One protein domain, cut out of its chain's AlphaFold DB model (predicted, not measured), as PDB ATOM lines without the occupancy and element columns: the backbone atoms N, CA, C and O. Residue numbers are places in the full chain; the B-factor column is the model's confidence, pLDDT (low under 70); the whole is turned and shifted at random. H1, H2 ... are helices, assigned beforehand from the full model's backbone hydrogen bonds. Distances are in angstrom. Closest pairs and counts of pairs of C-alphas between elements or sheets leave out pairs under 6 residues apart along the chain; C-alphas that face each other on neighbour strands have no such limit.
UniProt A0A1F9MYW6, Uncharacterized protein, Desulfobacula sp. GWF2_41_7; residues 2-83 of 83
ATOM      1  N   GLU A   2     216.117 196.538 195.549       88.50
ATOM      2  CA  GLU A   2     215.359 196.819 196.773       88.50
ATOM      3  C   GLU A   2     215.604 195.716 197.815       88.50
ATOM      4  O   GLU A   2     215.885 194.577 197.437       88.50
ATOM      5  N   LEU A   3     215.565 196.059 199.107       94.44
ATOM      6  CA  LEU A   3     215.712 195.084 200.192       94.44
ATOM      7  C   LEU A   3     214.386 194.357 200.435       94.44
ATOM      8  O   LEU A   3     213.326 194.973 200.389       94.44
ATOM      9  N   ASP A   4     214.452 193.066 200.762       96.88
ATOM     10  CA  ASP A   4     213.274 192.312 201.194       96.88
ATOM     11  C   ASP A   4     212.855 192.735 202.611       96.88
ATOM     12  O   ASP A   4     213.646 192.674 203.562       96.88
ATOM     13  N   LEU A   5     211.598 193.161 202.736       97.38
ATOM     14  CA  LEU A   5     210.956 193.577 203.982       97.38
ATOM     15  C   LEU A   5     209.781 192.662 204.366       97.38
ATOM     16  O   LEU A   5     209.051 192.976 205.302       97.38
ATOM     17  N   GLY A   6     209.623 191.501 203.723       97.00
ATOM     18  CA  GLY A   6     208.753 190.396 204.147       97.00
ATOM     19  C   GLY A   6     207.415 190.297 203.420       97.00
ATOM     20  O   GLY A   6     206.825 189.218 203.364       97.00
ATOM     21  N   CYS A   7     206.931 191.390 202.844       97.00
ATOM     22  CA  CYS A   7     205.791 191.405 201.933       97.00
ATOM     23  C   CYS A   7     205.855 192.642 201.039       97.00
ATOM     24  O   CYS A   7     206.627 193.564 201.312       97.00
ATOM     25  N   ASN A   8     205.029 192.673 199.995       97.00
ATOM     26  CA  ASN A   8     204.910 193.856 199.150       97.00
ATOM     27  C   ASN A   8     204.324 195.040 199.939       97.00
ATOM     28  O   ASN A   8     203.606 194.857 200.928       97.00
ATOM     29  N   TYR A   9     204.622 196.253 199.473       96.19
ATOM     30  CA  TYR A   9     203.923 197.467 199.888       96.19
ATOM     31  C   TYR A   9     202.415 197.329 199.605       96.19
ATOM     32  O   TYR A   9     202.041 196.764 198.575       96.19
ATOM     33  N   ASP A  10     201.568 197.819 200.512       96.81
ATOM     34  CA  ASP A  10     200.098 197.703 200.476       96.81
ATOM     35  C   ASP A  10     199.537 196.263 200.462       96.81
ATOM     36  O   ASP A  10     198.346 196.056 200.219       96.81
ATOM     37  N   GLU A  11     200.353 195.243 200.753       97.38
ATOM     38  CA  GLU A  11     199.859 193.865 200.841       97.38
ATOM     39  C   GLU A  11     199.061 193.644 202.133       97.38
ATOM     40  O   GLU A  11     199.569 193.816 203.241       97.38
ATOM     41  N   ASP A  12     197.805 193.220 201.998       97.19
ATOM     42  CA  ASP A  12     196.917 192.989 203.137       97.19
ATOM     43  C   ASP A  12     197.355 191.796 204.021       97.19
ATOM     44  O   ASP A  12     198.184 190.959 203.644       97.19
ATOM     45  N   GLU A  13     196.777 191.688 205.224       96.88
ATOM     46  CA  GLU A  13     197.072 190.609 206.183       96.88
ATOM     47  C   GLU A  13     196.878 189.211 205.584       96.88
ATOM     48  O   GLU A  13     197.699 188.317 205.803       96.88
ATOM     49  N   LYS A  14     195.802 189.006 204.824       97.12
ATOM     50  CA  LYS A  14     195.441 187.691 204.292       97.12
ATOM     51  C   LYS A  14     196.416 187.266 203.198       97.12
ATOM     52  O   LYS A  14     196.876 186.126 203.211       97.12
ATOM     53  N   SER A  15     196.728 188.168 202.275       97.44
ATOM     54  CA  SER A  15     197.645 187.936 201.156       97.44
ATOM     55  C   SER A  15     199.088 187.760 201.644       97.44
ATOM     56  O   SER A  15     199.794 186.856 201.190       97.44
ATOM     57  N   SER A  16     199.494 188.547 202.645       96.75
ATOM     58  CA  SER A  16     200.830 188.465 203.249       96.75
ATOM     59  C   SER A  16     200.977 187.350 204.287       96.75
ATOM     60  O   SER A  16     202.091 187.075 204.734       96.75
ATOM     61  N   GLY A  17     199.890 186.702 204.711       96.62
ATOM     62  CA  GLY A  17     199.912 185.748 205.825       96.62
ATOM     63  C   GLY A  17     200.403 186.383 207.133       96.62
ATOM     64  O   GLY A  17     201.198 185.773 207.848       96.62
ATOM     65  N   GLY A  18     200.000 187.629 207.397       97.50
ATOM     66  CA  GLY A  18     200.398 188.404 208.576       97.50
ATOM     67  C   GLY A  18     201.824 188.958 208.527       97.50
ATOM     68  O   GLY A  18     202.327 189.459 209.537       97.50
ATOM     69  N   ARG A  19     202.513 188.880 207.381       98.00
ATOM     70  CA  ARG A  19     203.833 189.508 207.222       98.00
ATOM     71  C   ARG A  19     203.733 191.029 207.118       98.00
ATOM     72  O   ARG A  19     204.709 191.685 207.460       98.00
ATOM     73  N   CYS A  20     202.588 191.608 206.748       98.00
ATOM     74  CA  CYS A  20     202.404 193.066 206.740       98.00
ATOM     75  C   CYS A  20     202.556 193.716 208.127       98.00
ATOM     76  O   CYS A  20     203.050 194.840 208.216       98.00
ATOM     77  N   PHE A  21     202.248 192.985 209.206       98.38
ATOM     78  CA  PHE A  21     202.379 193.473 210.577       98.38
ATOM     79  C   PHE A  21     203.814 193.868 210.903       98.38
ATOM     80  O   PHE A  21     204.760 193.114 210.657       98.38
ATOM     81  N   SER A  22     203.979 195.025 211.531       97.75
ATOM     82  CA  SER A  22     205.283 195.640 211.783       97.75
ATOM     83  C   SER A  22     206.189 194.801 212.672       97.75
ATOM     84  O   SER A  22     207.402 194.769 212.469       97.75
ATOM     85  N   PHE A  23     205.588 194.055 213.598       96.69
ATOM     86  CA  PHE A  23     206.266 193.152 214.526       96.69
ATOM     87  C   PHE A  23     205.937 191.680 214.250       96.69
ATOM     88  O   PHE A  23     205.833 190.883 215.177       96.69
ATOM     89  N   SER A  24     205.742 191.319 212.976       96.81
ATOM     90  CA  SER A  24     205.507 189.928 212.582       96.81
ATOM     91  C   SER A  24     206.664 189.023 213.023       96.81
ATOM     92  O   SER A  24     207.822 189.249 212.670       96.81
ATOM     93  N   GLU A  25     206.353 187.978 213.789       93.38
ATOM     94  CA  GLU A  25     207.345 186.998 214.255       93.38
ATOM     95  C   GLU A  25     207.743 186.005 213.149       93.38
ATOM     96  O   GLU A  25     208.832 185.425 213.182       93.38
ATOM     97  N   ASN A  26     206.882 185.847 212.138       92.31
ATOM     98  CA  ASN A  26     207.012 184.880 211.051       92.31
ATOM     99  C   ASN A  26     207.799 185.446 209.854       92.31
ATOM    100  O   ASN A  26     207.307 185.485 208.724       92.31
ATOM    101  N   LEU A  27     209.016 185.923 210.114       97.31
ATOM    102  CA  LEU A  27     209.915 186.487 209.104       97.31
ATOM    103  C   LEU A  27     211.294 185.818 209.161       97.31
ATOM    104  O   LEU A  27     211.768 185.506 210.258       97.31
ATOM    105  N   PRO A  28     211.976 185.639 208.013       97.50
ATOM    106  CA  PRO A  28     213.388 185.273 207.999       97.50
ATOM    107  C   PRO A  28     214.242 186.296 208.763       97.50
ATOM    108  O   PRO A  28     213.945 187.491 208.760       97.50
ATOM    109  N   GLU A  29     215.338 185.849 209.378       97.38
ATOM    110  CA  GLU A  29     216.206 186.725 210.186       97.38
ATOM    111  C   GLU A  29     216.820 187.881 209.380       97.38
ATOM    112  O   GLU A  29     216.929 188.995 209.886       97.38
ATOM    113  N   GLU A  30     217.145 187.662 208.103       97.69
ATOM    114  CA  GLU A  30     217.614 188.728 207.206       97.69
ATOM    115  C   GLU A  30     216.551 189.820 207.009       97.69
ATOM    116  O   GLU A  30     216.846 191.011 207.099       97.69
ATOM    117  N   VAL A  31     215.287 189.426 206.841       98.00
ATOM    118  CA  VAL A  31     214.159 190.359 206.706       98.00
ATOM    119  C   VAL A  31     213.932 191.129 208.007       98.00
ATOM    120  O   VAL A  31     213.694 192.339 207.982       98.00
ATOM    121  N   LYS A  32     214.061 190.463 209.163       98.00
ATOM    122  CA  LYS A  32     214.013 191.132 210.473       98.00
ATOM    123  C   LYS A  32     215.147 192.147 210.628       98.00
ATOM    124  O   LYS A  32     214.899 193.233 211.145       98.00
ATOM    125  N   ALA A  33     216.355 191.840 210.157       98.00
ATOM    126  CA  ALA A  33     217.486 192.768 210.186       98.00
ATOM    127  C   ALA A  33     217.267 193.984 209.263       98.00
ATOM    128  O   ALA A  33     217.515 195.125 209.675       98.00
ATOM    129  N   ASN A  34     216.727 193.764 208.059       98.12
ATOM    130  CA  ASN A  34     216.351 194.840 207.138       98.12
ATOM    131  C   ASN A  34     215.298 195.765 207.773       98.12
ATOM    132  O   ASN A  34     215.485 196.985 207.812       98.12
ATOM    133  N   ARG A  35     214.238 195.191 208.364       97.94
ATOM    134  CA  ARG A  35     213.232 195.958 209.118       97.94
ATOM    135  C   ARG A  35     213.822 196.668 210.323       97.94
ATOM    136  O   ARG A  35     213.490 197.822 210.554       97.94
ATOM    137  N   GLY A  36     214.711 196.014 211.066       98.06
ATOM    138  CA  GLY A  36     215.392 196.608 212.213       98.06
ATOM    139  C   GLY A  36     216.140 197.883 211.830       98.06
ATOM    140  O   GLY A  36     216.005 198.894 212.512       98.06
ATOM    141  N   THR A  37     216.845 197.868 210.696       98.12
ATOM    142  CA  THR A  37     217.537 199.052 210.165       98.12
ATOM    143  C   THR A  37     216.553 200.178 209.849       98.12
ATOM    144  O   THR A  37     216.700 201.277 210.379       98.12
ATOM    145  N   LEU A  38     215.507 199.898 209.061       97.94
ATOM    146  CA  LEU A  38     214.466 200.879 208.728       97.94
ATOM    147  C   LEU A  38     213.820 201.471 209.991       97.94
ATOM    148  O   LEU A  38     213.679 202.687 210.123       97.94
ATOM    149  N   PHE A  39     213.446 200.599 210.926       98.44
ATOM    150  CA  PHE A  39     212.697 200.968 212.117       98.44
ATOM    151  C   PHE A  39     213.540 201.823 213.055       98.44
ATOM    152  O   PHE A  39     213.045 202.814 213.588       98.44
ATOM    153  N   ASN A  40     214.807 201.457 213.247       98.56
ATOM    154  CA  ASN A  40     215.724 202.227 214.079       98.56
ATOM    155  C   ASN A  40     215.979 203.605 213.465       98.56
ATOM    156  O   ASN A  40     215.791 204.601 214.159       98.56
ATOM    157  N   CYS A  41     216.288 203.680 212.165       98.31
ATOM    158  CA  CYS A  41     216.533 204.956 211.495       98.31
ATOM    159  C   CYS A  41     215.354 205.928 211.638       98.31
ATOM    160  O   CYS A  41     215.562 207.096 211.953       98.31
ATOM    161  N   LEU A  42     214.116 205.466 211.441       98.56
ATOM    162  CA  LEU A  42     212.944 206.344 211.512       98.56
ATOM    163  C   LEU A  42     212.568 206.714 212.953       98.56
ATOM    164  O   LEU A  42     212.260 207.878 213.222       98.56
ATOM    165  N   ARG A  43     212.660 205.775 213.903       98.06
ATOM    166  CA  ARG A  43     212.422 206.074 215.327       98.06
ATOM    167  C   ARG A  43     213.428 207.068 215.889       98.06
ATOM    168  O   ARG A  43     213.039 207.933 216.667       98.06
ATOM    169  N   GLU A  44     214.695 206.980 215.489       98.38
ATOM    170  CA  GLU A  44     215.730 207.938 215.898       98.38
ATOM    171  C   GLU A  44     215.418 209.369 215.438       98.38
ATOM    172  O   GLU A  44     215.820 210.323 216.100       98.38
ATOM    173  N   GLN A  45     214.658 209.529 214.349       98.38
ATOM    174  CA  GLN A  45     214.174 210.831 213.873       98.38
ATOM    175  C   GLN A  45     212.807 211.229 214.465       98.38
ATOM    176  O   GLN A  45     212.244 212.252 214.086       98.38
ATOM    177  N   GLY A  46     212.265 210.441 215.398       97.94
ATOM    178  CA  GLY A  46     211.015 210.737 216.100       97.94
ATOM    179  C   GLY A  46     209.743 210.259 215.400       97.94
ATOM    180  O   GLY A  46     208.650 210.608 215.847       97.94
ATOM    181  N   PHE A  47     209.845 209.462 214.332       98.69
ATOM    182  CA  PHE A  47     208.675 208.848 213.704       98.69
ATOM    183  C   PHE A  47     208.143 207.692 214.557       98.69
ATOM    184  O   PHE A  47     208.901 206.967 215.208       98.69
ATOM    185  N   ILE A  48     206.832 207.470 214.483       98.38
ATOM    186  CA  ILE A  48     206.185 206.269 215.013       98.38
ATOM    187  C   ILE A  48     205.716 205.381 213.865       98.38
ATOM    188  O   ILE A  48     205.391 205.874 212.787       98.38
ATOM    189  N   ASN A  49     205.652 204.078 214.104       98.50
ATOM    190  CA  ASN A  49     205.157 203.118 213.125       98.50
ATOM    191  C   ASN A  49     203.756 202.625 213.500       98.50
ATOM    192  O   ASN A  49     203.450 202.443 214.681       98.50
ATOM    193  N   TYR A  50     202.929 202.388 212.485       97.75
ATOM    194  CA  TYR A  50     201.619 201.770 212.643       97.75
ATOM    195  C   TYR A  50     201.761 200.241 212.779       97.75
ATOM    196  O   TYR A  50     202.430 199.630 211.949       97.75
ATOM    197  N   PRO A  51     201.147 199.581 213.779       97.31
ATOM    198  CA  PRO A  51     201.397 198.159 214.050       97.31
ATOM    199  C   PRO A  51     201.011 197.182 212.932       97.31
ATOM    200  O   PRO A  51     201.596 196.099 212.852       97.31
ATOM    201  N   PHE A  52     200.030 197.529 212.096       97.69
ATOM    202  CA  PHE A  52     199.492 196.614 211.087       97.69
ATOM    203  C   PHE A  52     200.204 196.700 209.728       97.69
ATOM    204  O   PHE A  52     200.023 195.810 208.904       97.69
ATOM    205  N   GLU A  53     201.036 197.721 209.509       98.38
ATOM    206  CA  GLU A  53     201.694 197.991 208.226       98.38
ATOM    207  C   GLU A  53     203.149 198.425 208.470       98.38
ATOM    208  O   GLU A  53     203.419 199.530 208.950       98.38
ATOM    209  N   TRP A  54     204.121 197.577 208.117       98.12
ATOM    210  CA  TRP A  54     205.546 197.864 208.361       98.12
ATOM    211  C   TRP A  54     206.060 199.118 207.636       98.12
ATOM    212  O   TRP A  54     207.042 199.728 208.072       98.12
ATOM    213  N   TRP A  55     205.409 199.506 206.536       98.12
ATOM    214  CA  TRP A  55     205.748 200.684 205.731       98.12
ATOM    215  C   TRP A  55     205.075 201.969 206.215       98.12
ATOM    216  O   TRP A  55     205.453 203.049 205.765       98.12
ATOM    217  N   HIS A  56     204.094 201.885 207.114       98.31
ATOM    218  CA  HIS A  56     203.329 203.046 207.547       98.31
ATOM    219  C   HIS A  56     204.014 203.730 208.726       98.31
ATOM    220  O   HIS A  56     204.165 203.172 209.818       98.31
ATOM    221  N   TRP A  57     204.392 204.987 208.507       98.50
ATOM    222  CA  TRP A  57     205.051 205.830 209.493       98.50
ATOM    223  C   TRP A  57     204.339 207.167 209.619       98.50
ATOM    224  O   TRP A  57     203.847 207.717 208.639       98.50
ATOM    225  N   SER A  58     204.315 207.689 210.838       98.38
ATOM    226  CA  SER A  58     203.626 208.924 211.182       98.38
ATOM    227  C   SER A  58     204.561 209.841 211.970       98.38
ATOM    228  O   SER A  58     205.344 209.387 212.814       98.38
ATOM    229  N   TYR A  59     204.508 211.138 211.655       98.50
ATOM    230  CA  TYR A  59     205.284 212.184 212.313       98.50
ATOM    231  C   TYR A  59     204.502 213.492 212.350       98.50
ATOM    232  O   TYR A  59     204.109 214.034 211.319       98.50
ATOM    233  N   GLY A  60     204.291 214.015 213.554       98.12
ATOM    234  CA  GLY A  60     203.661 215.309 213.776       98.12
ATOM    235  C   GLY A  60     202.148 215.371 213.549       98.12
ATOM    236  O   GLY A  60     201.562 216.382 213.910       98.12
ATOM    237  N   ASP A  61     201.490 214.347 213.009       97.62
ATOM    238  CA  ASP A  61     200.027 214.317 212.875       97.62
ATOM    239  C   ASP A  61     199.306 213.913 214.189       97.62
ATOM    240  O   ASP A  61     199.914 213.753 215.253       97.62
ATOM    241  N   MET A  62     197.975 213.769 214.129       97.00
ATOM    242  CA  MET A  62     197.149 213.378 215.280       97.00
ATOM    243  C   MET A  62     197.464 211.978 215.816       97.00
ATOM    244  O   MET A  62     197.434 211.775 217.030       97.00
ATOM    245  N   TYR A  63     197.746 211.016 214.936       97.12
ATOM    246  CA  TYR A  63     198.117 209.664 215.339       97.12
ATOM    247  C   TYR A  63     199.495 209.674 216.009       97.12
ATOM    248  O   TYR A  63     199.646 209.111 217.099       97.12
ATOM    249  N   TRP A  64     200.457 210.407 215.433       98.50
ATOM    250  CA  TRP A  64     201.760 210.652 216.047       98.50
ATOM    251  C   TRP A  64     201.632 211.212 217.458       98.50
ATOM    252  O   TRP A  64     202.212 210.653 218.389       98.50
ATOM    253  N   ALA A  65     200.848 212.275 217.642       98.19
ATOM    254  CA  ALA A  65     200.687 212.903 218.950       98.19
ATOM    255  C   ALA A  65     200.052 211.953 219.974       98.19
ATOM    256  O   ALA A  65     200.525 211.866 221.107       98.19
ATOM    257  N   ALA A  66     199.032 211.195 219.557       97.44
ATOM    258  CA  ALA A  66     198.337 210.249 220.423       97.44
ATOM    259  C   ALA A  66     199.258 209.127 220.927       97.44
ATOM    260  O   ALA A  66     199.249 208.810 222.115       97.44
ATOM    261  N   VAL A  67     200.064 208.531 220.047       97.56
ATOM    262  CA  VAL A  67     200.914 207.380 220.402       97.56
ATOM    263  C   VAL A  67     202.228 207.810 221.058       97.56
ATOM    264  O   VAL A  67     202.699 207.133 221.969       97.56
ATOM    265  N   SER A  68     202.818 208.936 220.642       97.06
ATOM    266  CA  SER A  68     204.024 209.490 221.283       97.06
ATOM    267  C   SER A  68     203.738 210.205 222.610       97.06
ATOM    268  O   SER A  68     204.676 210.608 223.299       97.06
ATOM    269  N   ASN A  69     202.460 210.357 222.979       97.00
ATOM    270  CA  ASN A  69     202.003 211.133 224.133       97.00
ATOM    271  C   ASN A  69     202.469 212.604 224.082       97.00
ATOM    272  O   ASN A  69     202.764 213.223 225.109       97.00
ATOM    273  N   ALA A  70     202.555 213.166 222.875       97.62
ATOM    274  CA  ALA A  70     202.799 214.586 222.685       97.62
ATOM    275  C   ALA A  70     201.537 215.390 223.063       97.62
ATOM    276  O   ALA A  70     200.417 214.918 222.867       97.62
ATOM    277  N   PRO A  71     201.677 216.627 223.573       97.81
ATOM    278  CA  PRO A  71     200.530 217.424 224.015       97.81
ATOM    279  C   PRO A  71     199.573 217.820 222.879       97.81
ATOM    280  O   PRO A  71     198.406 218.096 223.138       97.81
ATOM    281  N   HIS A  72     200.064 217.900 221.640       97.62
ATOM    282  CA  HIS A  72     199.282 218.183 220.436       97.62
ATOM    283  C   HIS A  72     200.042 217.735 219.180       97.62
ATOM    284  O   HIS A  72     201.258 217.535 219.215       97.62
ATOM    285  N   ALA A  73     199.314 217.596 218.069       98.00
ATOM    286  CA  ALA A  73     199.892 217.402 216.743       98.00
ATOM    287  C   ALA A  73     200.673 218.652 216.302       98.00
ATOM    288  O   ALA A  73     200.221 219.777 216.514       98.00
ATOM    289  N   ILE A  74     201.826 218.449 215.665       97.81
ATOM    290  CA  ILE A  74     202.628 219.497 215.013       97.81
ATOM    291  C   ILE A  74     201.911 219.994 213.749       97.81
ATOM    292  O   ILE A  74     201.919 221.187 213.449       97.81
ATOM    293  N   TYR A  75     201.284 219.072 213.018       96.75
ATOM    294  CA  TYR A  75     200.601 219.324 211.757       96.75
ATOM    295  C   TYR A  75     199.104 219.046 211.901       96.75
ATOM    296  O   TYR A  75     198.689 217.988 212.375       96.75
ATOM    297  N   GLY A  76     198.293 220.016 211.477       92.50
ATOM    298  CA  GLY A  76     196.845 219.881 211.338       92.50
ATOM    299  C   GLY A  76     196.431 219.662 209.884       92.50
ATOM    300  O   GLY A  76     197.265 219.655 208.978       92.50
ATOM    301  N   ALA A  77     195.126 219.512 209.657       90.44
ATOM    302  CA  ALA A  77     194.579 219.477 208.307       90.44
ATOM    303  C   ALA A  77     194.900 220.783 207.564       90.44
ATOM    304  O   ALA A  77     194.738 221.875 208.108       90.44
ATOM    305  N   VAL A  78     195.336 220.661 206.312       89.81
ATOM    306  CA  VAL A  78     195.448 221.802 205.403       89.81
ATOM    307  C   VAL A  78     194.093 221.985 204.736       89.81
ATOM    308  O   VAL A  78     193.522 221.020 204.228       89.81
ATOM    309  N   GLU A  79     193.575 223.211 204.731       85.88
ATOM    310  CA  GLU A  79     192.385 223.528 203.948       85.88
ATOM    311  C   GLU A  79     192.683 223.245 202.472       85.88
ATOM    312  O   GLU A  79     193.573 223.843 201.863       85.88
ATOM    313  N   SER A  80     191.947 222.309 201.879       76.69
ATOM    314  CA  SER A  80     191.931 222.153 200.433       76.69
ATOM    315  C   SER A  80     191.263 223.402 199.874       76.69
ATOM    316  O   SER A  80     190.049 223.537 199.995       76.69
ATOM    317  N   GLY A  81     192.049 224.334 199.332       64.56
ATOM    318  CA  GLY A  81     191.587 225.596 198.746       64.56
ATOM    319  C   GLY A  81     190.751 225.411 197.477       64.56
ATOM    320  O   GLY A  81     191.091 225.950 196.428       64.56
ATOM    321  N   VAL A  82     189.676 224.634 197.560       60.59
ATOM    322  CA  VAL A  82     188.633 224.541 196.550       60.59
ATOM    323  C   VAL A  82     187.456 225.344 197.084       60.59
ATOM    324  O   VAL A  82     186.704 224.880 197.939       60.59
ATOM    325  N   SER A  83     187.373 226.588 196.615       56.78
ATOM    326  CA  SER A  83     186.125 227.351 196.566       56.78
ATOM    327  C   SER A  83     185.144 226.707 195.596       56.78
ATOM    328  O   SER A  83     185.626 226.332 194.499       56.78
TER     329      SER A  83
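AT A GLANCE: This is residues 2 to 83 of the 83 residues of an uncharacterized protein of Desulfobacula sp. GWF2_41_7 (UniProt A0A1F9MYW6). Little regular structure is here: a loose body mostly of loops, with one long helix, H2, along one side, short H1 and H3 set off from it towards its first and last ends, and residues 78 to 83 sticking out as a tail. The 82 printed residues hold three named helices, H1, H2, H3 in chain order, and no named strand; the class is all helix, with 27 residues in named elements. The radius of gyration of the C-alphas is 15.2 A, and the elongated outline spans 47 by 30 by 22 A.

HOW THE PARTS SIT: Look first at H1, residues 13 to 16, then H2, residues 29 to 44, and H3, residues 62 to 68: each is apart from the other two. Between H2 and H3, residues 48 to 49 pair antiparallel with residues 57 to 58. In H2 and H3 every O i to N i+4 pair is within hydrogen-bond range; H1 is too short for one, and its one O i to N i+3 pair is not within range.

IN THESE COORDINATES: Find C-alpha 13 at (197.072, 190.609, 206.183); H1 runs 5.2 A. H2 runs 22.0 A from C-alpha 29 at (216.206, 186.725, 210.186). H3 runs 9.9 A, to C-alpha 68 at (204.024, 209.490, 221.283).

THE WHOLE: The C-alphas farthest apart, of Glu 29 and Ser 83, are 52.4 A apart. The printed part has no cut, and both links are long. The model's confidence is under 70 at residues 81 to 83.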